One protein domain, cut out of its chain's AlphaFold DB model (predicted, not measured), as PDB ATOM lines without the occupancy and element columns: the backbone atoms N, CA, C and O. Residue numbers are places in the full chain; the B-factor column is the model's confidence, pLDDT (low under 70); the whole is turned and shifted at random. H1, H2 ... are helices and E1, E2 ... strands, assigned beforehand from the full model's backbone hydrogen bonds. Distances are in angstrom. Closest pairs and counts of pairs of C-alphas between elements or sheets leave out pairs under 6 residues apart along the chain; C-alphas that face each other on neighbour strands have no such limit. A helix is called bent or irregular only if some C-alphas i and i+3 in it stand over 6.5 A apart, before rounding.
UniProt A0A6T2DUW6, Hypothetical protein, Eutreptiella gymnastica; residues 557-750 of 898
ATOM      1  N   VAL A 557      49.313  44.088  40.485       88.38
ATOM      2  CA  VAL A 557      50.572  43.445  40.896       88.38
ATOM      3  C   VAL A 557      51.730  44.195  40.242       88.38
ATOM      4  O   VAL A 557      51.754  44.319  39.015       88.38
ATOM      5  N   LYS A 558      52.688  44.694  41.037       91.81
ATOM      6  CA  LYS A 558      53.798  45.521  40.527       91.81
ATOM      7  C   LYS A 558      55.177  45.098  41.023       91.81
ATOM      8  O   LYS A 558      55.343  44.761  42.200       91.81
ATOM      9  N   GLY A 559      56.184  45.222  40.154       88.44
ATOM     10  CA  GLY A 559      57.598  45.213  40.549       88.44
ATOM     11  C   GLY A 559      58.052  43.912  41.211       88.44
ATOM     12  O   GLY A 559      58.719  43.964  42.245       88.44
ATOM     13  N   LYS A 560      57.622  42.752  40.698       89.81
ATOM     14  CA  LYS A 560      57.989  41.437  41.250       89.81
ATOM     15  C   LYS A 560      58.989  40.730  40.357       89.81
ATOM     16  O   LYS A 560      58.838  40.728  39.142       89.81
ATOM     17  N   THR A 561      59.968  40.098  40.994       93.44
ATOM     18  CA  THR A 561      60.952  39.232  40.352       93.44
ATOM     19  C   THR A 561      60.823  37.811  40.899       93.44
ATOM     20  O   THR A 561      60.535  37.643  42.088       93.44
ATOM     21  N   ASP A 562      61.005  36.802  40.045       91.75
ATOM     22  CA  ASP A 562      61.197  35.382  40.398       91.75
ATOM     23  C   ASP A 562      60.133  34.793  41.352       91.75
ATOM     24  O   ASP A 562      60.427  34.016  42.264       91.75
ATOM     25  N   ARG A 563      58.865  35.189  41.170       87.94
ATOM     26  CA  ARG A 563      57.739  34.810  42.048       87.94
ATOM     27  C   ARG A 563      56.577  34.166  41.309       87.94
ATOM     28  O   ARG A 563      56.144  34.655  40.267       87.94
ATOM     29  N   THR A 564      56.002  33.140  41.926       89.25
ATOM     30  CA  THR A 564      54.719  32.556  41.523       89.25
ATOM     31  C   THR A 564      53.583  33.216  42.305       89.25
ATOM     32  O   THR A 564      53.642  33.293  43.530       89.25
ATOM     33  N   ILE A 565      52.558  33.698  41.604       88.12
ATOM     34  CA  ILE A 565      51.395  34.408  42.157       88.12
ATOM     35  C   ILE A 565      50.145  33.732  41.594       88.12
ATOM     36  O   ILE A 565      49.958  33.711  40.379       88.12
ATOM     37  N   VAL A 566      49.297  33.163  42.454       87.88
ATOM     38  CA  VAL A 566      48.137  32.357  42.037       87.88
ATOM     39  C   VAL A 566      46.876  32.852  42.730       87.88
ATOM     40  O   VAL A 566      46.794  32.827  43.953       87.88
ATOM     41  N   ARG A 567      45.880  33.271  41.946       84.88
ATOM     42  CA  ARG A 567      44.604  33.807  42.435       84.88
ATOM     43  C   ARG A 567      43.437  33.029  41.838       84.88
ATOM     44  O   ARG A 567      43.311  32.941  40.620       84.88
ATOM     45  N   TYR A 568      42.584  32.495  42.710       75.88
ATOM     46  CA  TYR A 568      41.419  31.669  42.353       75.88
ATOM     47  C   TYR A 568      40.066  32.346  42.632       75.88
ATOM     48  O   TYR A 568      39.025  31.870  42.196       75.88
ATOM     49  N   LYS A 569      40.054  33.396  43.462       66.38
ATOM     50  CA  LYS A 569      38.849  34.041  44.014       66.38
ATOM     51  C   LYS A 569      39.119  35.543  44.159       66.38
ATOM     52  O   LYS A 569      40.279  35.942  44.238       66.38
ATOM     53  N   GLY A 570      38.072  36.371  44.163       65.50
ATOM     54  CA  GLY A 570      38.212  37.835  44.258       65.50
ATOM     55  C   GLY A 570      38.615  38.545  42.956       65.50
ATOM     56  O   GLY A 570      38.842  39.746  42.973       65.50
ATOM     57  N   LEU A 571      38.673  37.825  41.828       76.44
ATOM     58  CA  LEU A 571      38.879  38.393  40.485       76.44
ATOM     59  C   LEU A 571      37.569  38.847  39.813       76.44
ATOM     60  O   LEU A 571      37.616  39.474  38.762       76.44
ATOM     61  N   GLU A 572      36.425  38.500  40.410       77.12
ATOM     62  CA  GLU A 572      35.072  38.527  39.835       77.12
ATOM     63  C   GLU A 572      34.723  39.887  39.196       77.12
ATOM     64  O   GLU A 572      34.425  40.855  39.893       77.12
ATOM     65  N   ALA A 573      34.780  39.945  37.857       75.31
ATOM     66  CA  ALA A 573      34.591  41.150  37.033       75.31
ATOM     67  C   ALA A 573      35.512  42.343  37.387       75.31
ATOM     68  O   ALA A 573      35.175  43.496  37.122       75.31
ATOM     69  N   GLN A 574      36.688  42.086  37.969       82.00
ATOM     70  CA  GLN A 574      37.680  43.121  38.261       82.00
ATOM     71  C   GLN A 574      38.615  43.379  37.073       82.00
ATOM     72  O   GLN A 574      38.848  42.506  36.231       82.00
ATOM     73  N   GLN A 575      39.178  44.588  37.039       89.31
ATOM     74  CA  GLN A 575      40.272  44.959  36.143       89.31
ATOM     75  C   GLN A 575      41.614  44.628  36.798       89.31
ATOM     76  O   GLN A 575      41.810  44.904  37.984       89.31
ATOM     77  N   MET A 576      42.535  44.046  36.031       91.44
ATOM     78  CA  MET A 576      43.828  43.558  36.517       91.44
ATOM     79  C   MET A 576      44.988  44.245  35.791       91.44
ATOM     80  O   MET A 576      45.120  44.107  34.581       91.44
ATOM     81  N   ALA A 577      45.858  44.935  36.528       92.75
ATOM     82  CA  ALA A 577      47.071  45.560  35.996       92.75
ATOM     83  C   ALA A 577      48.336  44.849  36.512       92.75
ATOM     84  O   ALA A 577      48.593  44.819  37.719       92.75
ATOM     85  N   LEU A 578      49.124  44.285  35.600       94.25
ATOM     86  CA  LEU A 578      50.344  43.517  35.864       94.25
ATOM     87  C   LEU A 578      51.525  44.299  35.267       94.25
ATOM     88  O   LEU A 578      51.574  44.486  34.058       94.25
ATOM     89  N   ASP A 579      52.422  44.828  36.102       94.31
ATOM     90  CA  ASP A 579      53.306  45.936  35.698       94.31
ATOM     91  C   ASP A 579      54.742  45.790  36.248       94.31
ATOM     92  O   ASP A 579      54.940  45.682  37.466       94.31
ATOM     93  N   ARG A 580      55.752  45.803  35.362       94.75
ATOM     94  CA  ARG A 580      57.176  45.537  35.677       94.75
ATOM     95  C   ARG A 580      57.373  44.225  36.441       94.75
ATOM     96  O   ARG A 580      57.817  44.221  37.593       94.75
ATOM     97  N   LEU A 581      57.006  43.105  35.818       94.62
ATOM     98  CA  LEU A 581      57.211  41.757  36.367       94.62
ATOM     99  C   LEU A 581      58.332  41.035  35.602       94.62
ATOM    100  O   LEU A 581      58.364  41.089  34.374       94.62
ATOM    101  N   GLN A 582      59.232  40.345  36.307       95.44
ATOM    102  CA  GLN A 582      60.364  39.630  35.703       95.44
ATOM    103  C   GLN A 582      60.489  38.194  36.231       95.44
ATOM    104  O   GLN A 582      60.460  37.977  37.439       95.44
ATOM    105  N   GLY A 583      60.612  37.191  35.355       93.56
ATOM    106  CA  GLY A 583      60.767  35.781  35.764       93.56
ATOM    107  C   GLY A 583      59.586  35.205  36.573       93.56
ATOM    108  O   GLY A 583      59.686  34.134  37.170       93.56
ATOM    109  N   CYS A 584      58.458  35.917  36.637       94.12
ATOM    110  CA  CYS A 584      57.303  35.562  37.454       94.12
ATOM    111  C   CYS A 584      56.361  34.573  36.752       94.12
ATOM    112  O   CYS A 584      56.232  34.557  35.530       94.12
ATOM    113  N   THR A 585      55.626  33.788  37.542       93.62
ATOM    114  CA  THR A 585      54.520  32.943  37.060       93.62
ATOM    115  C   THR A 585      53.207  33.421  37.673       93.62
ATOM    116  O   THR A 585      52.944  33.173  38.847       93.62
ATOM    117  N   ILE A 586      52.383  34.120  36.896       93.00
ATOM    118  CA  ILE A 586      51.124  34.720  37.342       93.00
ATOM    119  C   ILE A 586      49.970  33.858  36.831       93.00
ATOM    120  O   ILE A 586      49.858  33.622  35.629       93.00
ATOM    121  N   LYS A 587      49.093  33.397  37.726       92.25
ATOM    122  CA  LYS A 587      47.953  32.537  37.391       92.25
ATOM    123  C   LYS A 587      46.654  33.118  37.954       92.25
ATOM    124  O   LYS A 587      46.476  33.189  39.168       92.25
ATOM    125  N   LEU A 588      45.756  33.544  37.070       92.00
ATOM    126  CA  LEU A 588      44.490  34.214  37.371       92.00
ATOM    127  C   LEU A 588      43.319  33.300  36.981       92.00
ATOM    128  O   LEU A 588      42.743  33.405  35.895       92.00
ATOM    129  N   PHE A 589      42.988  32.367  37.871       89.25
ATOM    130  CA  PHE A 589      41.935  31.370  37.693       89.25
ATOM    131  C   PHE A 589      40.573  31.932  38.132       89.25
ATOM    132  O   PHE A 589      40.038  31.561  39.172       89.25
ATOM    133  N   GLY A 590      40.012  32.850  37.343       87.56
ATOM    134  CA  GLY A 590      38.698  33.449  37.594       87.56
ATOM    135  C   GLY A 590      38.102  34.095  36.344       87.56
ATOM    136  O   GLY A 590      38.622  33.903  35.245       87.56
ATOM    137  N   MET A 591      37.017  34.857  36.520       89.56
ATOM    138  CA  MET A 591      36.426  35.698  35.474       89.56
ATOM    139  C   MET A 591      36.741  37.168  35.754       89.56
ATOM    140  O   MET A 591      36.472  37.637  36.858       89.56
ATOM    141  N   MET A 592      37.295  37.869  34.764       92.00
ATOM    142  CA  MET A 592      37.762  39.261  34.863       92.00
ATOM    143  C   MET A 592      37.007  40.175  33.888       92.00
ATOM    144  O   MET A 592      36.421  39.708  32.906       92.00
ATOM    145  N   ASP A 593      37.047  41.486  34.134       91.19
ATOM    146  CA  ASP A 593      36.601  42.487  33.157       91.19
ATOM    147  C   ASP A 593      37.664  42.667  32.066       91.19
ATOM    148  O   ASP A 593      37.443  42.317  30.911       91.19
ATOM    149  N   SER A 594      38.851  43.137  32.441       92.75
ATOM    150  CA  SER A 594      39.960  43.398  31.520       92.75
ATOM    151  C   SER A 594      41.312  43.193  32.205       92.75
ATOM    152  O   SER A 594      41.428  43.294  33.430       92.75
ATOM    153  N   VAL A 595      42.341  42.876  31.417       95.75
ATOM    154  CA  VAL A 595      43.708  42.661  31.916       95.75
ATOM    155  C   VAL A 595      44.698  43.479  31.098       95.75
ATOM    156  O   VAL A 595      44.720  43.394  29.871       95.75
ATOM    157  N   LEU A 596      45.533  44.249  31.786       96.12
ATOM    158  CA  LEU A 596      46.620  45.037  31.221       96.12
ATOM    159  C   LEU A 596      47.953  44.493  31.743       96.12
ATOM    160  O   LEU A 596      48.114  44.306  32.949       96.12
ATOM    161  N   VAL A 597      48.890  44.237  30.835       96.81
ATOM    162  CA  VAL A 597      50.219  43.700  31.134       96.81
ATOM    163  C   VAL A 597      51.270  44.608  30.499       96.81
ATOM    164  O   VAL A 597      51.381  44.657  29.276       96.81
ATOM    165  N   ASP A 598      52.020  45.320  31.335       96.38
ATOM    166  CA  ASP A 598      53.001  46.340  30.949       96.38
ATOM    167  C   ASP A 598      54.406  45.950  31.450       96.38
ATOM    168  O   ASP A 598      54.545  45.435  32.565       96.38
ATOM    169  N   ASP A 599      55.457  46.223  30.668       95.69
ATOM    170  CA  ASP A 599      56.865  46.044  31.078       95.69
ATOM    171  C   ASP A 599      57.183  44.636  31.650       95.69
ATOM    172  O   ASP A 599      57.926  44.496  32.626       95.69
ATOM    173  N   CYS A 600      56.595  43.559  31.115       95.88
ATOM    174  CA  CYS A 600      56.796  42.209  31.660       95.88
ATOM    175  C   CYS A 600      57.792  41.370  30.841       95.88
ATOM    176  O   CYS A 600      57.675  41.246  29.622       95.88
ATOM    177  N   TYR A 601      58.742  40.740  31.536       96.19
ATOM    178  CA  TYR A 601      59.911  40.069  30.955       96.19
ATOM    179  C   TYR A 601      60.062  38.642  31.502       96.19
ATOM    180  O   TYR A 601      59.921  38.418  32.702       96.19
ATOM    181  N   ASP A 602      60.337  37.658  30.642       96.12
ATOM    182  CA  ASP A 602      60.603  36.254  31.028       96.12
ATOM    183  C   ASP A 602      59.484  35.579  31.865       96.12
ATOM    184  O   ASP A 602      59.706  34.568  32.535       96.12
ATOM    185  N   CYS A 603      58.270  36.141  31.858       96.19
ATOM    186  CA  CYS A 603      57.162  35.706  32.709       96.19
ATOM    187  C   CYS A 603      56.255  34.659  32.037       96.19
ATOM    188  O   CYS A 603      56.083  34.618  30.814       96.19
ATOM    189  N   THR A 604      55.595  33.846  32.863       95.56
ATOM    190  CA  THR A 604      54.487  32.975  32.450       95.56
ATOM    191  C   THR A 604      53.166  33.522  32.991       95.56
ATOM    192  O   THR A 604      53.033  33.734  34.193       95.56
ATOM    193  N   PHE A 605      52.179  33.731  32.121       95.50
ATOM    194  CA  PHE A 605      50.846  34.228  32.460       95.50
ATOM    195  C   PHE A 605      49.778  33.184  32.133       95.50
ATOM    196  O   PHE A 605      49.718  32.672  31.016       95.50
ATOM    197  N   ILE A 606      48.889  32.914  33.084       94.44
ATOM    198  CA  ILE A 606      47.643  32.176  32.871       94.44
ATOM    199  C   ILE A 606      46.494  33.109  33.231       94.44
ATOM    200  O   ILE A 606      46.407  33.569  34.367       94.44
ATOM    201  N   ILE A 607      45.628  33.396  32.266       94.50
ATOM    202  CA  ILE A 607      44.533  34.358  32.376       94.50
ATOM    203  C   ILE A 607      43.234  33.639  32.000       94.50
ATOM    204  O   ILE A 607      43.049  33.218  30.855       94.50
ATOM    205  N   GLY A 608      42.348  33.474  32.982       93.06
ATOM    206  CA  GLY A 608      41.007  32.927  32.786       93.06
ATOM    207  C   GLY A 608      40.068  33.831  31.968       93.06
ATOM    208  O   GLY A 608      40.466  34.914  31.532       93.06
ATOM    209  N   PRO A 609      38.812  33.392  31.751       94.44
ATOM    210  CA  PRO A 609      37.813  34.100  30.947       94.44
ATOM    211  C   PRO A 609      37.678  35.596  31.277       94.44
ATOM    212  O   PRO A 609      37.221  35.987  32.348       94.44
ATOM    213  N   THR A 610      38.068  36.439  30.329       94.94
ATOM    214  CA  THR A 610      38.069  37.902  30.432       94.94
ATOM    215  C   THR A 610      36.984  38.471  29.520       94.94
ATOM    216  O   THR A 610      36.998  38.236  28.311       94.94
ATOM    217  N   THR A 611      36.032  39.198  30.103       93.06
ATOM    218  CA  THR A 611      34.804  39.666  29.426       93.06
ATOM    219  C   THR A 611      35.082  40.769  28.393       93.06
ATOM    220  O   THR A 611      34.376  40.883  27.394       93.06
ATOM    221  N   GLY A 612      36.127  41.564  28.617       92.19
ATOM    222  CA  GLY A 612      36.639  42.605  27.730       92.19
ATOM    223  C   GLY A 612      38.004  42.244  27.134       92.19
ATOM    224  O   GLY A 612      38.227  41.127  26.653       92.19
ATOM    225  N   SER A 613      38.926  43.210  27.115       93.81
ATOM    226  CA  SER A 613      40.237  43.049  26.480       93.81
ATOM    227  C   SER A 613      41.329  42.542  27.420       93.81
ATOM    228  O   SER A 613      41.456  43.019  28.549       93.81
ATOM    229  N   VAL A 614      42.200  41.685  26.889       97.12
ATOM    230  CA  VAL A 614      43.559  41.473  27.404       97.12
ATOM    231  C   VAL A 614      44.531  42.264  26.521       97.12
ATOM    232  O   VAL A 614      44.484  42.156  25.293       97.12
ATOM    233  N   MET A 615      45.394  43.076  27.129       97.38
ATOM    234  CA  MET A 615      46.363  43.929  26.442       97.38
ATOM    235  C   MET A 615      47.774  43.692  26.988       97.38
ATOM    236  O   MET A 615      47.983  43.787  28.194       97.38
ATOM    237  N   PHE A 616      48.733  43.433  26.097       97.44
ATOM    238  CA  PHE A 616      50.166  43.384  26.412       97.44
ATOM    239  C   PHE A 616      50.888  44.567  25.760       97.44
ATOM    240  O   PHE A 616      50.662  44.836  24.575       97.44
ATOM    241  N   ARG A 617      51.757  45.247  26.515       96.31
ATOM    242  CA  ARG A 617      52.606  46.353  26.049       96.31
ATOM    243  C   ARG A 617      54.028  46.206  26.577       96.31
ATOM    244  O   ARG A 617      54.211  45.802  27.724       96.31
ATOM    245  N   ASP A 618      55.021  46.505  25.743       96.12
ATOM    246  CA  ASP A 618      56.440  46.554  26.135       96.12
ATOM    247  C   ASP A 618      56.958  45.233  26.769       96.12
ATOM    248  O   ASP A 618      57.872  45.210  27.594       96.12
ATOM    249  N   CYS A 619      56.350  44.099  26.393       96.56
ATOM    250  CA  CYS A 619      56.551  42.785  27.015       96.56
ATOM    251  C   CYS A 619      57.439  41.852  26.179       96.56
ATOM    252  O   CYS A 619      57.280  41.772  24.956       96.56
ATOM    253  N   LYS A 620      58.331  41.071  26.816       96.12
ATOM    254  CA  LYS A 620      59.309  40.220  26.103       96.12
ATOM    255  C   LYS A 620      59.470  38.812  26.683       96.12
ATOM    256  O   LYS A 620      59.479  38.625  27.897       96.12
ATOM    257  N   ASN A 621      59.646  37.825  25.796       96.25
ATOM    258  CA  ASN A 621      59.875  36.408  26.127       96.25
ATOM    259  C   ASN A 621      58.808  35.815  27.076       96.25
ATOM    260  O   ASN A 621      59.119  35.159  28.070       96.25
ATOM    261  N   LEU A 622      57.527  36.071  26.786       96.62
ATOM    262  CA  LEU A 622      56.421  35.598  27.621       96.62
ATOM    263  C   LEU A 622      55.815  34.281  27.133       96.62
ATOM    264  O   LEU A 622      55.635  34.064  25.932       96.62
ATOM    265  N   LYS A 623      55.381  33.453  28.086       96.31
ATOM    266  CA  LYS A 623      54.484  32.311  27.848       96.31
ATOM    267  C   LYS A 623      53.107  32.646  28.403       96.31
ATOM    268  O   LYS A 623      52.967  32.879  29.595       96.31
ATOM    269  N   ILE A 624      52.095  32.697  27.554       96.25
ATOM    270  CA  ILE A 624      50.764  33.203  27.892       96.25
ATOM    271  C   ILE A 624      49.736  32.125  27.560       96.25
ATOM    272  O   ILE A 624      49.729  31.603  26.450       96.25
ATOM    273  N   ALA A 625      48.816  31.836  28.470       95.56
ATOM    274  CA  ALA A 625      47.521  31.258  28.135       95.56
ATOM    275  C   ALA A 625      46.437  32.262  28.529       95.56
ATOM    276  O   ALA A 625      46.421  32.720  29.670       95.56
ATOM    277  N   ALA A 626      45.562  32.633  27.594       96.19
ATOM    278  CA  ALA A 626      44.554  33.670  27.813       96.19
ATOM    279  C   ALA A 626      43.228  33.320  27.131       96.19
ATOM    280  O   ALA A 626      43.222  32.817  26.007       96.19
ATOM    281  N   ALA A 627      42.115  33.607  27.806       95.75
ATOM    282  CA  ALA A 627      40.772  33.522  27.245       95.75
ATOM    283  C   ALA A 627      40.080  34.884  27.368       95.75
ATOM    284  O   ALA A 627      39.824  35.340  28.477       95.75
ATOM    285  N   CYS A 628      39.788  35.546  26.248       96.00
ATOM    286  CA  CYS A 628      39.300  36.928  26.245       96.00
ATOM    287  C   CYS A 628      38.301  37.232  25.118       96.00
ATOM    288  O   CYS A 628      38.244  36.521  24.113       96.00
ATOM    289  N   GLN A 629      37.555  38.332  25.247       93.88
ATOM    290  CA  GLN A 629      36.743  38.854  24.146       93.88
ATOM    291  C   GLN A 629      37.632  39.470  23.053       93.88
ATOM    292  O   GLN A 629      37.448  39.151  21.880       93.88
ATOM    293  N   GLN A 630      38.616  40.294  23.444       94.62
ATOM    294  CA  GLN A 630      39.617  40.908  22.556       94.62
ATOM    295  C   GLN A 630      41.041  40.674  23.085       94.62
ATOM    296  O   GLN A 630      41.278  40.819  24.284       94.62
ATOM    297  N   LEU A 631      42.006  40.424  22.196       96.88
ATOM    298  CA  LEU A 631      43.440  40.470  22.506       96.88
ATOM    299  C   LEU A 631      44.108  41.606  21.726       96.88
ATOM    300  O   LEU A 631      43.895  41.729  20.517       96.88
ATOM    301  N   ARG A 632      44.961  42.386  22.397       96.00
ATOM    302  CA  ARG A 632      45.829  43.396  21.773       96.00
ATOM    303  C   ARG A 632      47.271  43.228  22.255       96.00
ATOM    304  O   ARG A 632      47.504  43.009  23.443       96.00
ATOM    305  N   THR A 633      48.233  43.336  21.345       95.50
ATOM    306  CA  THR A 633      49.673  43.272  21.645       95.50
ATOM    307  C   THR A 633      50.386  44.428  20.951       95.50
ATOM    308  O   THR A 633      50.174  44.630  19.755       95.50
ATOM    309  N   ARG A 634      51.183  45.198  21.704       95.38
ATOM    310  CA  ARG A 634      51.945  46.355  21.212       95.38
ATOM    311  C   ARG A 634      53.373  46.340  21.760       95.38
ATOM    312  O   ARG A 634      53.559  45.970  22.914       95.38
ATOM    313  N   ASP A 635      54.372  46.728  20.970       94.62
ATOM    314  CA  ASP A 635      55.786  46.826  21.397       94.62
ATOM    315  C   ASP A 635      56.361  45.522  22.014       94.62
ATOM    316  O   ASP A 635      57.269  45.530  22.850       94.62
ATOM    317  N   CYS A 636      55.799  44.370  21.630       96.00
ATOM    318  CA  CYS A 636      56.054  43.065  22.235       96.00
ATOM    319  C   CYS A 636      57.036  42.202  21.428       96.00
ATOM    320  O   CYS A 636      57.108  42.266  20.200       96.00
ATOM    321  N   GLN A 637      57.749  41.310  22.116       95.69
ATOM    322  CA  GLN A 637      58.757  40.442  21.503       95.69
ATOM    323  C   GLN A 637      58.700  38.994  22.030       95.69
ATOM    324  O   GLN A 637      58.541  38.750  23.226       95.69
ATOM    325  N   ASP A 638      58.910  38.019  21.140       95.69
ATOM    326  CA  ASP A 638      59.147  36.596  21.456       95.69
ATOM    327  C   ASP A 638      58.004  35.872  22.211       95.69
ATOM    328  O   ASP A 638      58.213  34.796  22.782       95.69
ATOM    329  N   LEU A 639      56.778  36.411  22.180       96.62
ATOM    330  CA  LEU A 639      55.616  35.861  22.891       96.62
ATOM    331  C   LEU A 639      55.183  34.474  22.369       96.62
ATOM    332  O   LEU A 639      55.157  34.218  21.164       96.62
ATOM    333  N   GLN A 640      54.724  33.600  23.265       95.88
ATOM    334  CA  GLN A 640      54.029  32.352  22.934       95.88
ATOM    335  C   GLN A 640      52.650  32.331  23.601       95.88
ATOM    336  O   GLN A 640      52.574  32.313  24.827       95.88
ATOM    337  N   LEU A 641      51.574  32.311  22.809       95.69
ATOM    338  CA  LEU A 641      50.192  32.403  23.283       95.69
ATOM    339  C   LEU A 641      49.378  31.132  23.006       95.69
ATOM    340  O   LEU A 641      49.268  30.694  21.863       95.69
ATOM    341  N   TYR A 642      48.728  30.617  24.044       95.12
ATOM    342  CA  TYR A 642      47.687  29.591  24.004       95.12
ATOM    343  C   TYR A 642      46.326  30.276  24.193       95.12
ATOM    344  O   TYR A 642      45.903  30.565  25.314       95.12
ATOM    345  N   LEU A 643      45.678  30.621  23.082       95.25
ATOM    346  CA  LEU A 643      44.654  31.660  23.039       95.25
ATOM    347  C   LEU A 643      43.240  31.111  22.791       95.25
ATOM    348  O   LEU A 643      42.990  30.318  21.875       95.25
ATOM    349  N   TYR A 644      42.296  31.615  23.582       95.69
ATOM    350  CA  TYR A 644      40.914  31.799  23.165       95.69
ATOM    351  C   TYR A 644      40.660  33.296  22.960       95.69
ATOM    352  O   TYR A 644      40.872  34.086  23.880       95.69
ATOM    353  N   CYS A 645      40.183  33.681  21.779       94.56
ATOM    354  CA  CYS A 645      39.740  35.046  21.501       94.56
ATOM    355  C   CYS A 645      38.430  35.007  20.707       94.56
ATOM    356  O   CYS A 645      38.349  34.276  19.720       94.56
ATOM    357  N   ASN A 646      37.406  35.752  21.134       93.00
ATOM    358  CA  ASN A 646      36.120  35.796  20.425       93.00
ATOM    359  C   ASN A 646      36.182  36.693  19.172       93.00
ATOM    360  O   ASN A 646      35.572  36.371  18.153       93.00
ATOM    361  N   THR A 647      36.939  37.795  19.222       92.25
ATOM    362  CA  THR A 647      37.275  38.612  18.041       92.25
ATOM    363  C   THR A 647      38.616  38.204  17.428       92.25
ATOM    364  O   THR A 647      39.396  37.466  18.028       92.25
ATOM    365  N   ASP A 648      38.914  38.742  16.249       93.12
ATOM    366  CA  ASP A 648      40.235  38.654  15.620       93.12
ATOM    367  C   ASP A 648      41.308  39.308  16.537       93.12
ATOM    368  O   ASP A 648      41.105  40.449  16.974       93.12
ATOM    369  N   PRO A 649      42.405  38.611  16.908       95.06
ATOM    370  CA  PRO A 649      43.450  39.152  17.788       95.06
ATOM    371  C   PRO A 649      44.385  40.135  17.066       95.06
ATOM    372  O   PRO A 649      44.696  39.957  15.889       95.06
ATOM    373  N   VAL A 650      44.871  41.154  17.783       94.69
ATOM    374  CA  VAL A 650      45.619  42.292  17.211       94.69
ATOM    375  C   VAL A 650      47.107  42.289  17.583       94.69
ATOM    376  O   VAL A 650      47.467  42.142  18.757       94.69
ATOM    377  N   VAL A 651      47.950  42.541  16.579       93.44
ATOM    378  CA  VAL A 651      49.402  42.746  16.663       93.44
ATOM    379  C   VAL A 651      49.773  44.117  16.084       93.44
ATOM    380  O   VAL A 651      49.330  44.481  14.994       93.44
ATOM    381  N   GLU A 652      50.589  44.868  16.821       93.44
ATOM    382  CA  GLU A 652      51.089  46.209  16.489       93.44
ATOM    383  C   GLU A 652      52.543  46.326  16.998       93.44
ATOM    384  O   GLU A 652      52.844  45.872  18.101       93.44
ATOM    385  N   THR A 653      53.472  46.857  16.201       92.00
ATOM    386  CA  THR A 653      54.899  47.095  16.542       92.00
ATOM    387  C   THR A 653      55.589  45.926  17.280       92.00
ATOM    388  O   THR A 653      56.367  46.123  18.210       92.00
ATOM    389  N   SER A 654      55.272  44.676  16.922       93.62
ATOM    390  CA  SER A 654      55.663  43.481  17.691       93.62
ATOM    391  C   SER A 654      56.141  42.335  16.800       93.62
ATOM    392  O   SER A 654      55.668  42.194  15.672       93.62
ATOM    393  N   PHE A 655      57.039  41.479  17.308       93.12
ATOM    394  CA  PHE A 655      57.638  40.400  16.508       93.12
ATOM    395  C   PHE A 655      57.895  39.066  17.227       93.12
ATOM    396  O   PHE A 655      57.976  38.972  18.454       93.12
ATOM    397  N   ASN A 656      58.017  38.005  16.416       93.50
ATOM    398  CA  ASN A 656      58.116  36.597  16.814       93.50
ATOM    399  C   ASN A 656      57.004  36.139  17.783       93.50
ATOM    400  O   ASN A 656      57.242  35.351  18.704       93.50
ATOM    401  N   ILE A 657      55.775  36.615  17.570       95.69
ATOM    402  CA  ILE A 657      54.597  36.162  18.318       95.69
ATOM    403  C   ILE A 657      54.130  34.797  17.779       95.69
ATOM    404  O   ILE A 657      53.956  34.614  16.575       95.69
ATOM    405  N   ARG A 658      53.907  33.812  18.655       95.19
ATOM    406  CA  ARG A 658      53.489  32.445  18.284       95.19
ATOM    407  C   ARG A 658      52.107  32.125  18.853       95.19
ATOM    408  O   ARG A 658      51.986  31.876  20.050       95.19
ATOM    409  N   PHE A 659      51.085  32.096  18.001       94.75
ATOM    410  CA  PHE A 659      49.698  31.796  18.371       94.75
ATOM    411  C   PHE A 659      49.376  30.299  18.269       94.75
ATOM    412  O   PHE A 659      49.664  29.654  17.260       94.75
ATOM    413  N   GLN A 660      48.725  29.758  19.295       93.56
ATOM    414  CA  GLN A 660      48.219  28.384  19.390       93.56
ATOM    415  C   GLN A 660      46.800  28.419  19.982       93.56
ATOM    416  O   GLN A 660      46.439  29.386  20.652       93.56
ATOM    417  N   THR A 661      45.988  27.377  19.776       92.50
ATOM    418  CA  THR A 661      44.673  27.298  20.443       92.50
ATOM    419  C   THR A 661      44.839  27.130  21.955       92.50
ATOM    420  O   THR A 661      45.787  26.493  22.420       92.50
ATOM    421  N   TRP A 662      43.882  27.657  22.722       91.88
ATOM    422  CA  TRP A 662      43.724  27.373  24.147       91.88
ATOM    423  C   TRP A 662      43.792  25.864  24.434       91.88
ATOM    424  O   TRP A 662      43.083  25.068  23.811       91.88
ATOM    425  N   ASN A 663      44.633  25.484  25.397       90.50
ATOM    426  CA  ASN A 663      44.922  24.100  25.776       90.50
ATOM    427  C   ASN A 663      45.052  23.917  27.303       90.50
ATOM    428  O   ASN A 663      45.801  23.061  27.776       90.50
ATOM    429  N   LEU A 664      44.325  24.713  28.087       90.69
ATOM    430  CA  LEU A 664      44.199  24.515  29.531       90.69
ATOM    431  C   LEU A 664      42.848  23.893  29.885       90.69
ATOM    432  O   LEU A 664      41.809  24.254  29.330       90.69
ATOM    433  N   ALA A 665      42.877  22.989  30.858       89.56
ATOM    434  CA  ALA A 665      41.701  22.476  31.542       89.56
ATOM    435  C   ALA A 665      41.902  22.711  33.040       89.56
ATOM    436  O   ALA A 665      42.918  22.294  33.590       89.56
ATOM    437  N   TYR A 666      40.971  23.392  33.698       89.50
ATOM    438  CA  TYR A 666      41.006  23.602  35.144       89.50
ATOM    439  C   TYR A 666      39.574  23.670  35.696       89.50
ATOM    440  O   TYR A 666      38.628  23.786  34.910       89.50
ATOM    441  N   PRO A 667      39.360  23.488  37.008       87.38
ATOM    442  CA  PRO A 667      38.007  23.381  37.539       87.38
ATOM    443  C   PRO A 667      37.201  24.674  37.367       87.38
ATOM    444  O   PRO A 667      37.768  25.755  37.230       87.38
ATOM    445  N   GLU A 668      35.873  24.553  37.312       86.88
ATOM    446  CA  GLU A 668      34.929  25.655  37.032       86.88
ATOM    447  C   GLU A 668      35.119  26.376  35.673       86.88
ATOM    448  O   GLU A 668      34.374  27.302  35.353       86.88
ATOM    449  N   LEU A 669      36.039  25.949  34.796       90.38
ATOM    450  CA  LEU A 669      36.291  26.652  33.529       90.38
ATOM    451  C   LEU A 669      35.043  26.751  32.629       90.38
ATOM    452  O   LEU A 669      34.848  27.771  31.966       90.38
ATOM    453  N   LYS A 670      34.159  25.741  32.630       91.31
ATOM    454  CA  LYS A 670      32.892  25.786  31.873       91.31
ATOM    455  C   LYS A 670      31.928  26.863  32.395       91.31
ATOM    456  O   LYS A 670      31.333  27.572  31.584       91.31
ATOM    457  N   SER A 671      31.793  27.022  33.714       90.00
ATOM    458  CA  SER A 671      30.955  28.072  34.316       90.00
ATOM    459  C   SER A 671      31.584  29.460  34.174       90.00
ATOM    460  O   SER A 671      30.855  30.413  33.904       90.00
ATOM    461  N   LEU A 672      32.913  29.585  34.256       90.69
ATOM    462  CA  LEU A 672      33.617  30.854  34.027       90.69
ATOM    463  C   LEU A 672      33.453  31.363  32.584       90.69
ATOM    464  O   LEU A 672      33.179  32.548  32.393       90.69
ATOM    465  N   PHE A 673      33.542  30.488  31.572       92.75
ATOM    466  CA  PHE A 673      33.254  30.853  30.174       92.75
ATOM    467  C   PHE A 673      31.808  31.351  29.999       92.75
ATOM    468  O   PHE A 673      31.582  32.376  29.356       92.75
ATOM    469  N   ALA A 674      30.835  30.665  30.612       90.25
ATOM    470  CA  ALA A 674      29.429  31.065  30.568       90.25
ATOM    471  C   ALA A 674      29.169  32.403  31.290       90.25
ATOM    472  O   ALA A 674      28.423  33.239  30.777       90.25
ATOM    473  N   ALA A 675      29.811  32.638  32.440       88.88
ATOM    474  CA  ALA A 675      29.711  33.890  33.194       88.88
ATOM    475  C   ALA A 675      30.307  35.083  32.424       88.88
ATOM    476  O   ALA A 675      29.679  36.137  32.355       88.88
ATOM    477  N   ALA A 676      31.463  34.886  31.777       89.19
ATOM    478  CA  ALA A 676      32.099  35.864  30.888       89.19
ATOM    479  C   ALA A 676      31.379  36.031  29.530       89.19
ATOM    480  O   ALA A 676      31.800  36.840  28.707       89.19
ATOM    481  N   ARG A 677      30.306  35.261  29.272       91.69
ATOM    482  CA  ARG A 677      29.530  35.223  28.013       91.69
ATOM    483  C   ARG A 677      30.345  34.859  26.761       91.69
ATOM    484  O   ARG A 677      29.888  35.084  25.642       91.69
ATOM    485  N   LEU A 678      31.518  34.253  26.936       91.81
ATOM    486  CA  LEU A 678      32.408  33.856  25.847       91.81
ATOM    487  C   LEU A 678      31.915  32.542  25.221       91.81
ATOM    488  O   LEU A 678      31.829  31.522  25.905       91.81
ATOM    489  N   ASN A 679      31.600  32.537  23.921       92.38
ATOM    490  CA  ASN A 679      31.160  31.329  23.215       92.38
ATOM    491  C   ASN A 679      32.372  30.427  22.892       92.38
ATOM    492  O   ASN A 679      33.161  30.787  22.011       92.38
ATOM    493  N   PRO A 680      32.522  29.232  23.502       91.69
ATOM    494  CA  PRO A 680      33.726  28.419  23.325       91.69
ATOM    495  C   PRO A 680      33.920  27.861  21.904       91.69
ATOM    496  O   PRO A 680      35.004  27.385  21.590       91.69
ATOM    497  N   ALA A 681      32.900  27.920  21.038       89.19
ATOM    498  CA  ALA A 681      33.020  27.556  19.623       89.19
ATOM    499  C   ALA A 681      33.495  28.722  18.725       89.19
ATOM    500  O   ALA A 681      33.978  28.479  17.621       89.19
ATOM    501  N   ARG A 682      33.398  29.984  19.176       88.88
ATOM    502  CA  ARG A 682      33.726  31.188  18.378       88.88
ATOM    503  C   ARG A 682      35.207  31.603  18.501       88.88
ATOM    504  O   ARG A 682      35.522  32.783  18.478       88.88
ATOM    505  N   ASN A 683      36.134  30.650  18.659       92.12
ATOM    506  CA  ASN A 683      37.553  30.958  18.898       92.12
ATOM    507  C   ASN A 683      38.307  31.363  17.612       92.12
ATOM    508  O   ASN A 683      38.718  30.505  16.825       92.12
ATOM    509  N   ARG A 684      38.557  32.664  17.438       91.44
ATOM    510  CA  ARG A 684      39.206  33.287  16.270       91.44
ATOM    511  C   ARG A 684      40.725  33.454  16.387       91.44
ATOM    512  O   ARG A 684      41.307  34.225  15.631       91.44
ATOM    513  N   TYR A 685      41.404  32.709  17.266       91.38
ATOM    514  CA  TYR A 685      42.853  32.864  17.520       91.38
ATOM    515  C   TYR A 685      43.778  32.802  16.278       91.38
ATOM    516  O   TYR A 685      44.920  33.247  16.357       91.38
ATOM    517  N   GLN A 686      43.320  32.236  15.153       91.06
ATOM    518  CA  GLN A 686      44.076  32.172  13.893       91.06
ATOM    519  C   GLN A 686      43.965  33.444  13.034       91.06
ATOM    520  O   GLN A 686      44.828  33.682  12.190       91.06
ATOM    521  N   ASN A 687      42.925  34.257  13.233       90.88
ATOM    522  CA  ASN A 687      42.601  35.424  12.408       90.88
ATOM    523  C   ASN A 687      43.395  36.663  12.862       90.88
ATOM    524  O   ASN A 687      42.818  37.694  13.193       90.88
ATOM    525  N   VAL A 688      44.718  36.557  12.950       91.75
ATOM    526  CA  VAL A 688      45.555  37.643  13.480       91.75
ATOM    527  C   VAL A 688      45.536  38.852  12.538       91.75
ATOM    528  O   VAL A 688      45.863  38.732  11.353       91.75
ATOM    529  N   PHE A 689      45.185  40.020  13.075       92.19
ATOM    530  CA  PHE A 689      45.317  41.306  12.397       92.19
ATOM    531  C   PHE A 689      46.651  41.963  12.772       92.19
ATOM    532  O   PHE A 689      46.956  42.123  13.950       92.19
ATOM    533  N   ASP A 690      47.421  42.361  11.761       92.19
ATOM    534  CA  ASP A 690      48.742  42.981  11.885       92.19
ATOM    535  C   ASP A 690      48.683  44.417  11.347       92.19
ATOM    536  O   ASP A 690      48.423  44.625  10.156       92.19
ATOM    537  N   PHE A 691      48.892  45.397  12.232       88.81
ATOM    538  CA  PHE A 691      48.891  46.824  11.895       88.81
ATOM    539  C   PHE A 691      50.130  47.265  11.104       88.81
ATOM    540  O   PHE A 691      50.035  48.207  10.320       88.81
ATOM    541  N   ASN A 692      51.262  46.577  11.257       87.94
ATOM    542  CA  ASN A 692      52.553  46.963  10.680       87.94
ATOM    543  C   ASN A 692      52.896  46.145   9.428       87.94
ATOM    544  O   ASN A 692      54.045  46.075   8.995       87.94
ATOM    545  N   LYS A 693      51.901  45.505   8.815       81.44
ATOM    546  CA  LYS A 693      52.084  44.637   7.653       81.44
ATOM    547  C   LYS A 693      52.702  45.384   6.457       81.44
ATOM    548  O   LYS A 693      51.998  46.072   5.718       81.44
ATOM    549  N   GLY A 694      53.991  45.146   6.213       77.50
ATOM    550  CA  GLY A 694      54.778  45.795   5.154       77.50
ATOM    551  C   GLY A 694      55.705  46.917   5.640       77.50
ATOM    552  O   GLY A 694      56.292  47.606   4.812       77.50
ATOM    553  N   ASP A 695      55.836  47.098   6.954       83.38
ATOM    554  CA  ASP A 695      56.827  47.957   7.596       83.38
ATOM    555  C   ASP A 695      58.187  47.236   7.673       83.38
ATOM    556  O   ASP A 695      58.359  46.292   8.440       83.38
ATOM    557  N   GLU A 696      59.167  47.670   6.872       81.31
ATOM    558  CA  GLU A 696      60.514  47.073   6.845       81.31
ATOM    559  C   GLU A 696      61.350  47.367   8.113       81.31
ATOM    560  O   GLU A 696      62.465  46.854   8.241       81.31
ATOM    561  N   SER A 697      60.859  48.194   9.049       81.88
ATOM    562  CA  SER A 697      61.589  48.532  10.282       81.88
ATOM    563  C   SER A 697      61.465  47.480  11.392       81.88
ATOM    564  O   SER A 697      62.298  47.458  12.305       81.88
ATOM    565  N   ILE A 698      60.472  46.588  11.311       83.75
ATOM    566  CA  ILE A 698      60.186  45.563  12.325       83.75
ATOM    567  C   ILE A 698      60.691  44.189  11.838       83.75
ATOM    568  O   ILE A 698      60.543  43.856  10.662       83.75
ATOM    569  N   PRO A 699      61.304  43.353  12.703       86.12
ATOM    570  CA  PRO A 699      61.797  42.041  12.287       86.12
ATOM    571  C   PRO A 699      60.676  41.067  11.884       86.12
ATOM    572  O   PRO A 699      59.865  40.653  12.713       86.12
ATOM    573  N   GLU A 700      60.681  40.600  10.633       83.25
ATOM    574  CA  GLU A 700      59.858  39.453  10.238       83.25
ATOM    575  C   GLU A 700      60.355  38.138  10.890       83.25
ATOM    576  O   GLU A 700      61.567  37.918  11.004       83.25
ATOM    577  N   PRO A 701      59.452  37.201  11.251       87.88
ATOM    578  CA  PRO A 701      57.996  37.305  11.167       87.88
ATOM    579  C   PRO A 701      57.394  38.034  12.380       87.88
ATOM    580  O   PRO A 701      57.710  37.709  13.528       87.88
ATOM    581  N   HIS A 702      56.441  38.942  12.137       88.00
ATOM    582  CA  HIS A 702      55.684  39.608  13.209       88.00
ATOM    583  C   HIS A 702      54.952  38.581  14.085       88.00
ATOM    584  O   HIS A 702      55.089  38.548  15.310       88.00
ATOM    585  N   PHE A 703      54.245  37.657  13.430       92.62
ATOM    586  CA  PHE A 703      53.582  36.538  14.079       92.62
ATOM    587  C   PHE A 703      53.638  35.254  13.244       92.62
ATOM    588  O   PHE A 703      53.867  35.262  12.034       92.62
ATOM    589  N   THR A 704      53.370  34.131  13.903       93.81
ATOM    590  CA  THR A 704      53.106  32.825  13.294       93.81
ATOM    591  C   THR A 704      51.944  32.151  14.023       93.81
ATOM    592  O   THR A 704      51.748  32.355  15.222       93.81
ATOM    593  N   VAL A 705      51.164  31.342  13.305       91.94
ATOM    594  CA  VAL A 705      50.034  30.580  13.858       91.94
ATOM    595  C   VAL A 705      50.346  29.094  13.725       91.94
ATOM    596  O   VAL A 705      50.623  28.616  12.624       91.94
ATOM    597  N   GLN A 706      50.305  28.350  14.831       86.31
ATOM    598  CA  GLN A 706      50.467  26.900  14.799       86.31
ATOM    599  C   GLN A 706      49.163  26.242  14.310       86.31
ATOM    600  O   GLN A 706      48.100  26.513  14.876       86.31
ATOM    601  N   PRO A 707      49.207  25.383  13.273       76.38
ATOM    602  CA  PRO A 707      48.026  24.675  12.798       76.38
ATOM    603  C   PRO A 707      47.525  23.666  13.835       76.38
ATOM    604  O   PRO A 707      48.291  23.123  14.630       76.38
ATOM    605  N   ILE A 708      46.227  23.373  13.777       76.38
ATOM    606  CA  ILE A 708      45.618  22.302  14.563       76.38
ATOM    607  C   ILE A 708      45.858  20.974  13.840       76.38
ATOM    608  O   ILE A 708      45.228  20.691  12.823       76.38
ATOM    609  N   ASP A 709      46.762  20.161  14.375       72.31
ATOM    610  CA  ASP A 709      47.129  18.834  13.860       72.31
ATOM    611  C   ASP A 709      46.853  17.695  14.865       72.31
ATOM    612  O   ASP A 709      47.203  16.541  14.617       72.31
ATOM    613  N   GLY A 710      46.251  18.015  16.017       68.69
ATOM    614  CA  GLY A 710      46.026  17.082  17.126       68.69
ATOM    615  C   GLY A 710      47.284  16.724  17.934       68.69
ATOM    616  O   GLY A 710      47.199  15.898  18.843       68.69
ATOM    617  N   SER A 711      48.447  17.329  17.650       70.06
ATOM    618  CA  SER A 711      49.672  17.151  18.452       70.06
ATOM    619  C   SER A 711      49.672  17.982  19.742       70.06
ATOM    620  O   SER A 711      50.392  17.659  20.692       70.06
ATOM    621  N   LEU A 712      48.856  19.042  19.782       75.62
ATOM    622  CA  LEU A 712      48.727  19.961  20.907       75.62
ATOM    623  C   LEU A 712      48.120  19.256  22.128       75.62
ATOM    624  O   LEU A 712      46.960  18.851  22.138       75.62
ATOM    625  N   LYS A 713      48.922  19.140  23.189       78.44
ATOM    626  CA  LYS A 713      48.510  18.566  24.477       78.44
ATOM    627  C   LYS A 713      47.998  19.640  25.433       78.44
ATOM    628  O   LYS A 713      48.368  20.812  25.316       78.44
ATOM    629  N   LEU A 714      47.209  19.203  26.416       82.50
ATOM    630  CA  LEU A 714      46.869  20.013  27.581       82.50
ATOM    631  C   LEU A 714      48.134  20.348  28.389       82.50
ATOM    632  O   LEU A 714      49.000  19.489  28.560       82.50
ATOM    633  N   GLN A 715      48.241  21.576  28.903       81.88
ATOM    634  CA  GLN A 715      49.352  21.985  29.778       81.88
ATOM    635  C   GLN A 715      49.100  21.544  31.233       81.88
ATOM    636  O   GLN A 715      48.857  22.361  32.119       81.88
ATOM    637  N   GLU A 716      49.146  20.234  31.492       77.75
ATOM    638  CA  GLU A 716      48.903  19.660  32.831       77.75
ATOM    639  C   GLU A 716      49.923  20.133  33.890       77.75
ATOM    640  O   GLU A 716      49.591  20.257  35.069       77.75
ATOM    641  N   GLU A 717      51.143  20.482  33.465       77.69
ATOM    642  CA  GLU A 717      52.197  21.069  34.310       77.69
ATOM    643  C   GLU A 717      51.863  22.493  34.792       77.69
ATOM    644  O   GLU A 717      52.403  22.962  35.788       77.69
ATOM    645  N   TRP A 718      50.965  23.206  34.107       77.94
ATOM    646  CA  TRP A 718      50.626  24.594  34.442       77.94
ATOM    647  C   TRP A 718      49.536  24.684  35.526       77.94
ATOM    648  O   TRP A 718      49.370  25.731  36.155       77.94
ATOM    649  N   ILE A 719      48.840  23.572  35.786       74.88
ATOM    650  CA  ILE A 719      47.712  23.433  36.728       74.88
ATOM    651  C   ILE A 719      48.055  22.574  37.962       74.88
ATOM    652  O   ILE A 719      47.153  22.132  38.673       74.88
ATOM    653  N   THR A 720      49.345  22.332  38.231       73.12
ATOM    654  CA  THR A 720      49.856  21.566  39.393       73.12
ATOM    655  C   THR A 720      49.216  21.969  40.716       73.12
ATOM    656  O   THR A 720      48.844  21.112  41.508       73.12
ATOM    657  N   ASP A 721      48.992  23.266  40.911       70.94
ATOM    658  CA  ASP A 721      48.472  23.841  42.155       70.94
ATOM    659  C   ASP A 721      47.046  23.344  42.498       70.94
ATOM    660  O   ASP A 721      46.646  23.342  43.661       70.94
ATOM    661  N   PHE A 722      46.275  22.892  41.497       66.94
ATOM    662  CA  PHE A 722      44.984  22.212  41.693       66.94
ATOM    663  C   PHE A 722      45.139  20.717  42.011       66.94
ATOM    664  O   PHE A 722      44.259  20.122  42.633       66.94
ATOM    665  N   GLN A 723      46.237  20.087  41.583       59.91
ATOM    666  CA  GLN A 723      46.507  18.671  41.843       59.91
ATOM    667  C   GLN A 723      46.842  18.426  43.320       59.91
ATOM    668  O   GLN A 723      46.455  17.382  43.852       59.91
ATOM    669  N   ASP A 724      47.490  19.400  43.968       56.66
ATOM    670  CA  ASP A 724      47.778  19.402  45.408       56.66
ATOM    671  C   ASP A 724      46.530  19.747  46.248       56.66
ATOM    672  O   ASP A 724      46.308  19.161  47.306       56.66
ATOM    673  N   ARG A 725      45.644  20.624  45.749       55.09
ATOM    674  CA  ARG A 725      44.366  21.019  46.392       55.09
ATOM    675  C   ARG A 725      43.184  20.101  46.046       55.09
ATOM    676  O   ARG A 725      42.037  20.538  45.948       55.09
ATOM    677  N   LYS A 726      43.453  18.811  45.844       44.91
ATOM    678  CA  LYS A 726      42.572  17.861  45.133       44.91
ATOM    679  C   LYS A 726      41.160  17.650  45.705       44.91
ATOM    680  O   LYS A 726      40.326  17.081  45.007       44.91
ATOM    681  N   LEU A 727      40.900  18.066  46.948       41.66
ATOM    682  CA  LEU A 727      39.578  18.005  47.587       41.66
ATOM    683  C   LEU A 727      38.750  19.292  47.407       41.66
ATOM    684  O   LEU A 727      37.527  19.213  47.431       41.66
ATOM    685  N   GLU A 728      39.377  20.462  47.229       54.03
ATOM    686  CA  GLU A 728      38.685  21.764  47.291       54.03
ATOM    687  C   GLU A 728      38.010  22.174  45.974       54.03
ATOM    688  O   GLU A 728      37.019  22.900  45.996       54.03
ATOM    689  N   CYS A 729      38.575  21.784  44.826       58.03
ATOM    690  CA  CYS A 729      38.268  22.446  43.551       58.03
ATOM    691  C   CYS A 729      37.419  21.625  42.568       58.03
ATOM    692  O   CYS A 729      36.925  22.187  41.600       58.03
ATOM    693  N   GLY A 730      37.248  20.316  42.773       64.88
ATOM    694  CA  GLY A 730      36.608  19.437  41.783       64.88
ATOM    695  C   GLY A 730      37.518  19.070  40.591       64.88
ATOM    696  O   GLY A 730      38.724  19.334  40.618       64.88
ATOM    697  N   PRO A 731      36.985  18.387  39.557       77.69
ATOM    698  CA  PRO A 731      37.777  17.922  38.419       77.69
ATOM    699  C   PRO A 731      38.198  19.078  37.491       77.69
ATOM    700  O   PRO A 731      37.450  20.043  37.338       77.69
ATOM    701  N   PRO A 732      39.360  18.991  36.813       82.62
ATOM    702  CA  PRO A 732      39.729  19.957  35.786       82.62
ATOM    703  C   PRO A 732      38.815  19.808  34.563       82.62
ATOM    704  O   PRO A 732      38.718  18.728  33.979       82.62
ATOM    705  N   GLU A 733      38.170  20.898  34.153       87.69
ATOM    706  CA  GLU A 733      37.253  20.920  33.015       87.69
ATOM    707  C   GLU A 733      37.763  21.810  31.878       87.69
ATOM    708  O   GLU A 733      38.566  22.721  32.066       87.69
ATOM    709  N   ILE A 734      37.267  21.553  30.671       90.88
ATOM    710  CA  ILE A 734      37.474  22.378  29.478       90.88
ATOM    711  C   ILE A 734      36.178  22.355  28.652       90.88
ATOM    712  O   ILE A 734      35.579  21.285  28.520       90.88
ATOM    713  N   PRO A 735      35.698  23.493  28.111       92.12
ATOM    714  CA  PRO A 735      34.537  23.515  27.225       92.12
ATOM    715  C   PRO A 735      34.687  22.565  26.031       92.12
ATOM    716  O   PRO A 735      35.727  22.533  25.375       92.12
ATOM    717  N   ASP A 736      33.632  21.810  25.722       89.62
ATOM    718  CA  ASP A 736      33.742  20.649  24.827       89.62
ATOM    719  C   ASP A 736      34.106  21.038  23.381       89.62
ATOM    720  O   ASP A 736      34.817  20.295  22.708       89.62
ATOM    721  N   ALA A 737      33.711  22.235  22.930       88.56
ATOM    722  CA  ALA A 737      34.126  22.792  21.640       88.56
ATOM    723  C   ALA A 737      35.636  23.102  21.583       88.56
ATOM    724  O   ALA A 737      36.280  22.810  20.578       88.56
ATOM    725  N   LEU A 738      36.231  23.613  22.669       89.56
ATOM    726  CA  LEU A 738      37.679  23.856  22.743       89.56
ATOM    727  C   LEU A 738      38.465  22.546  22.816       89.56
ATOM    728  O   LEU A 738      39.547  22.449  22.244       89.56
ATOM    729  N   LEU A 739      37.902  21.515  23.450       88.56
ATOM    730  CA  LEU A 739      38.484  20.173  23.453       88.56
ATOM    731  C   LEU A 739      38.429  19.514  22.062       88.56
ATOM    732  O   LEU A 739      39.405  18.890  21.652       88.56
ATOM    733  N   GLN A 740      37.331  19.692  21.319       87.25
ATOM    734  CA  GLN A 740      37.224  19.260  19.918       87.25
ATOM    735  C   GLN A 740      38.200  20.031  19.017       87.25
ATOM    736  O   GLN A 740      38.884  19.422  18.194       87.25
ATOM    737  N   MET A 741      38.335  21.350  19.208       87.25
ATOM    738  CA  MET A 741      39.344  22.151  18.508       87.25
ATOM    739  C   MET A 741      40.760  21.665  18.815       87.25
ATOM    740  O   MET A 741      41.519  21.425  17.888       87.25
ATOM    741  N   LEU A 742      41.119  21.443  20.082       86.06
ATOM    742  CA  LEU A 742      42.460  20.985  20.467       86.06
ATOM    743  C   LEU A 742      42.856  19.658  19.787       86.06
ATOM    744  O   LEU A 742      44.019  19.455  19.443       86.06
ATOM    745  N   ARG A 743      41.878  18.777  19.547       84.94
ATOM    746  CA  ARG A 743      42.057  17.482  18.868       84.94
ATOM    747  C   ARG A 743      42.042  17.547  17.335       84.94
ATOM    748  O   ARG A 743      42.335  16.535  16.705       84.94
ATOM    749  N   GLY A 744      41.668  18.676  16.732       81.56
ATOM    750  CA  GLY A 744      41.397  18.763  15.289       81.56
ATOM    751  C   GLY A 744      40.061  18.151  14.852       81.56
ATOM    752  O   GLY A 744      39.859  17.917  13.663       81.56
ATOM    753  N   GLU A 745      39.143  17.899  15.790       83.62
ATOM    754  CA  GLU A 745      37.773  17.438  15.511       83.62
ATOM    755  C   GLU A 745      36.868  18.600  15.046       83.62
ATOM    756  O   GLU A 745      35.946  18.386  14.260       83.62
ATOM    757  N   LEU A 746      37.151  19.832  15.498       81.00
ATOM    758  CA  LEU A 746      36.436  21.061  15.136       81.00
ATOM    759  C   LEU A 746      37.406  22.101  14.553       81.00
ATOM    760  O   LEU A 746      38.433  22.410  15.154       81.00
ATOM    761  N   ALA A 747      37.070  22.663  13.391       78.94
ATOM    762  CA  ALA A 747      37.810  23.775  12.798       78.94
ATOM    763  C   ALA A 747      37.399  25.120  13.442       78.94
ATOM    764  O   ALA A 747      36.218  25.295  13.751       78.94
ATOM    765  N   PRO A 748      38.328  26.081  13.619       78.31
ATOM    766  CA  PRO A 748      37.984  27.433  14.057       78.31
ATOM    767  C   PRO A 748      37.110  28.159  13.013       78.31
ATOM    768  O   PRO A 748      37.207  27.865  11.818       78.31
ATOM    769  N   PRO A 749      36.277  29.130  13.428       77.12
ATOM    770  CA  PRO A 749      35.430  29.913  12.528       77.12
ATOM    771  C   PRO A 749      36.250  30.820  11.592       77.12
ATOM    772  O   PRO A 749      36.687  31.910  11.967       77.12
ATOM    773  N   THR A 750      36.410  30.391  10.340       62.06
ATOM    774  CA  THR A 750      37.059  31.167   9.273       62.06
ATOM    775  C   THR A 750      36.032  31.979   8.476       62.06
ATOM    776  O   THR A 750      35.450  31.477   7.512       62.06
TER     777      THR A 750
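AT A GLANCE: This is residues 557 to 750 of the 898 residues of the protein "Hypothetical protein" of Eutreptiella gymnastica (UniProt A0A6T2DUW6). The chain is wound in stacked turns, a solenoid of parallel strands with two walls: E1, E3, E5, residues 614 to 617 of E6, 632 to 634 of E7 and E9 in one; E2, E4, residues 604 to 607 of E6, 623 to 628 of E7, E8, E10 and E11 in the other. E6 and E7 fold round from one wall to the other, H1 packs on the bend of E6, and H2 and H3 only graze the strands. The printed part has 194 residues, with eleven named strands and three named helices: along the chain E1 to E10 come first, followed by H1, then E11, then H2 and H3; the strands form one branched sheet whose neighbour pairs are parallel, with E6 and E7 having three or more neighbours. The class is mixed, helices and strands, with 93 residues, under half, in named elements. The whole is compact, with a radius of gyration of the C-alphas of 15.8 A and spans of 54 by 41 by 28 A.

IN THESE COORDINATES: E6, residues 604 to 617, measures 14.9 A and bends by 148 degrees at 610; E7, 623 to 634, measures 15.7 A and bends by 135 degrees at 627. E5 is 594 to 598, E4 585 to 588, E3 575 to 582 at 20.8 A, E2 564 to 567, and E1 557 to 561, beginning at C-alpha 557 (50.572, 43.445, 40.896). E8 is 640 to 645, E9 650 to 652, E10 657 to 661 and E11 703 to 705. H1 is 669 to 675, H2 716 to 724 at 12.6 A, and H3 736 to 743, ending at C-alpha 743 (42.057, 17.482, 18.868).

HOW THE PARTS SIT: E4 and E5 lie on one side of E6, with N 586 and O 604 at 2.8 A and N 597 and O 615 at 2.8 A, and E7 on the other side, with N 605 and O 623 at 2.8 A. E6 lies on one side of E7, and E8 and E9 lie on the other side, with N 624 and O 640 at 2.8 A and N 633 and O 650 at 3.0 A, within hydrogen-bond range. The edge strands are E1, E2, E9 and E11. E10, H1 and E11 form a strand-helix-strand unit, two parallel neighbours with a helix between, its crossover right-handed; N 704 and O 657 are 2.8 A apart. H1 is over E6, along the strands at 14 degrees on the local plane, with a height over the sheet of 7.9 A; that plane rests on 6 C-alphas, only just enough. The closest C-alphas of E6 and H1 are Pro 609 and Phe 673, 5.7 A. H2 only grazes the sheet with residues 718 to 721, and H3 with 738 to 742. In H1 and H3 every O i to N i+4 pair is within hydrogen-bond range; H2 has 1 of 5, beside 3 of 6 O i to N i+3 pairs, and is irregular, C-alphas 718 and 721 being 8.0 A apart.

THE WHOLE: The two farthest C-alphas, of Glu 696 and Leu 727, are 54.3 A apart. The printed part has no cut. H1 to E11, 27 residues, and H2 to H3, 11 residues, are the long links; residues 650 to 651 of E9 pair with 689 to 690, parallel. The mean pLDDT of the printed part is 87.8; residues 569 to 570, 710, 722 to 730 and 750 are under 70.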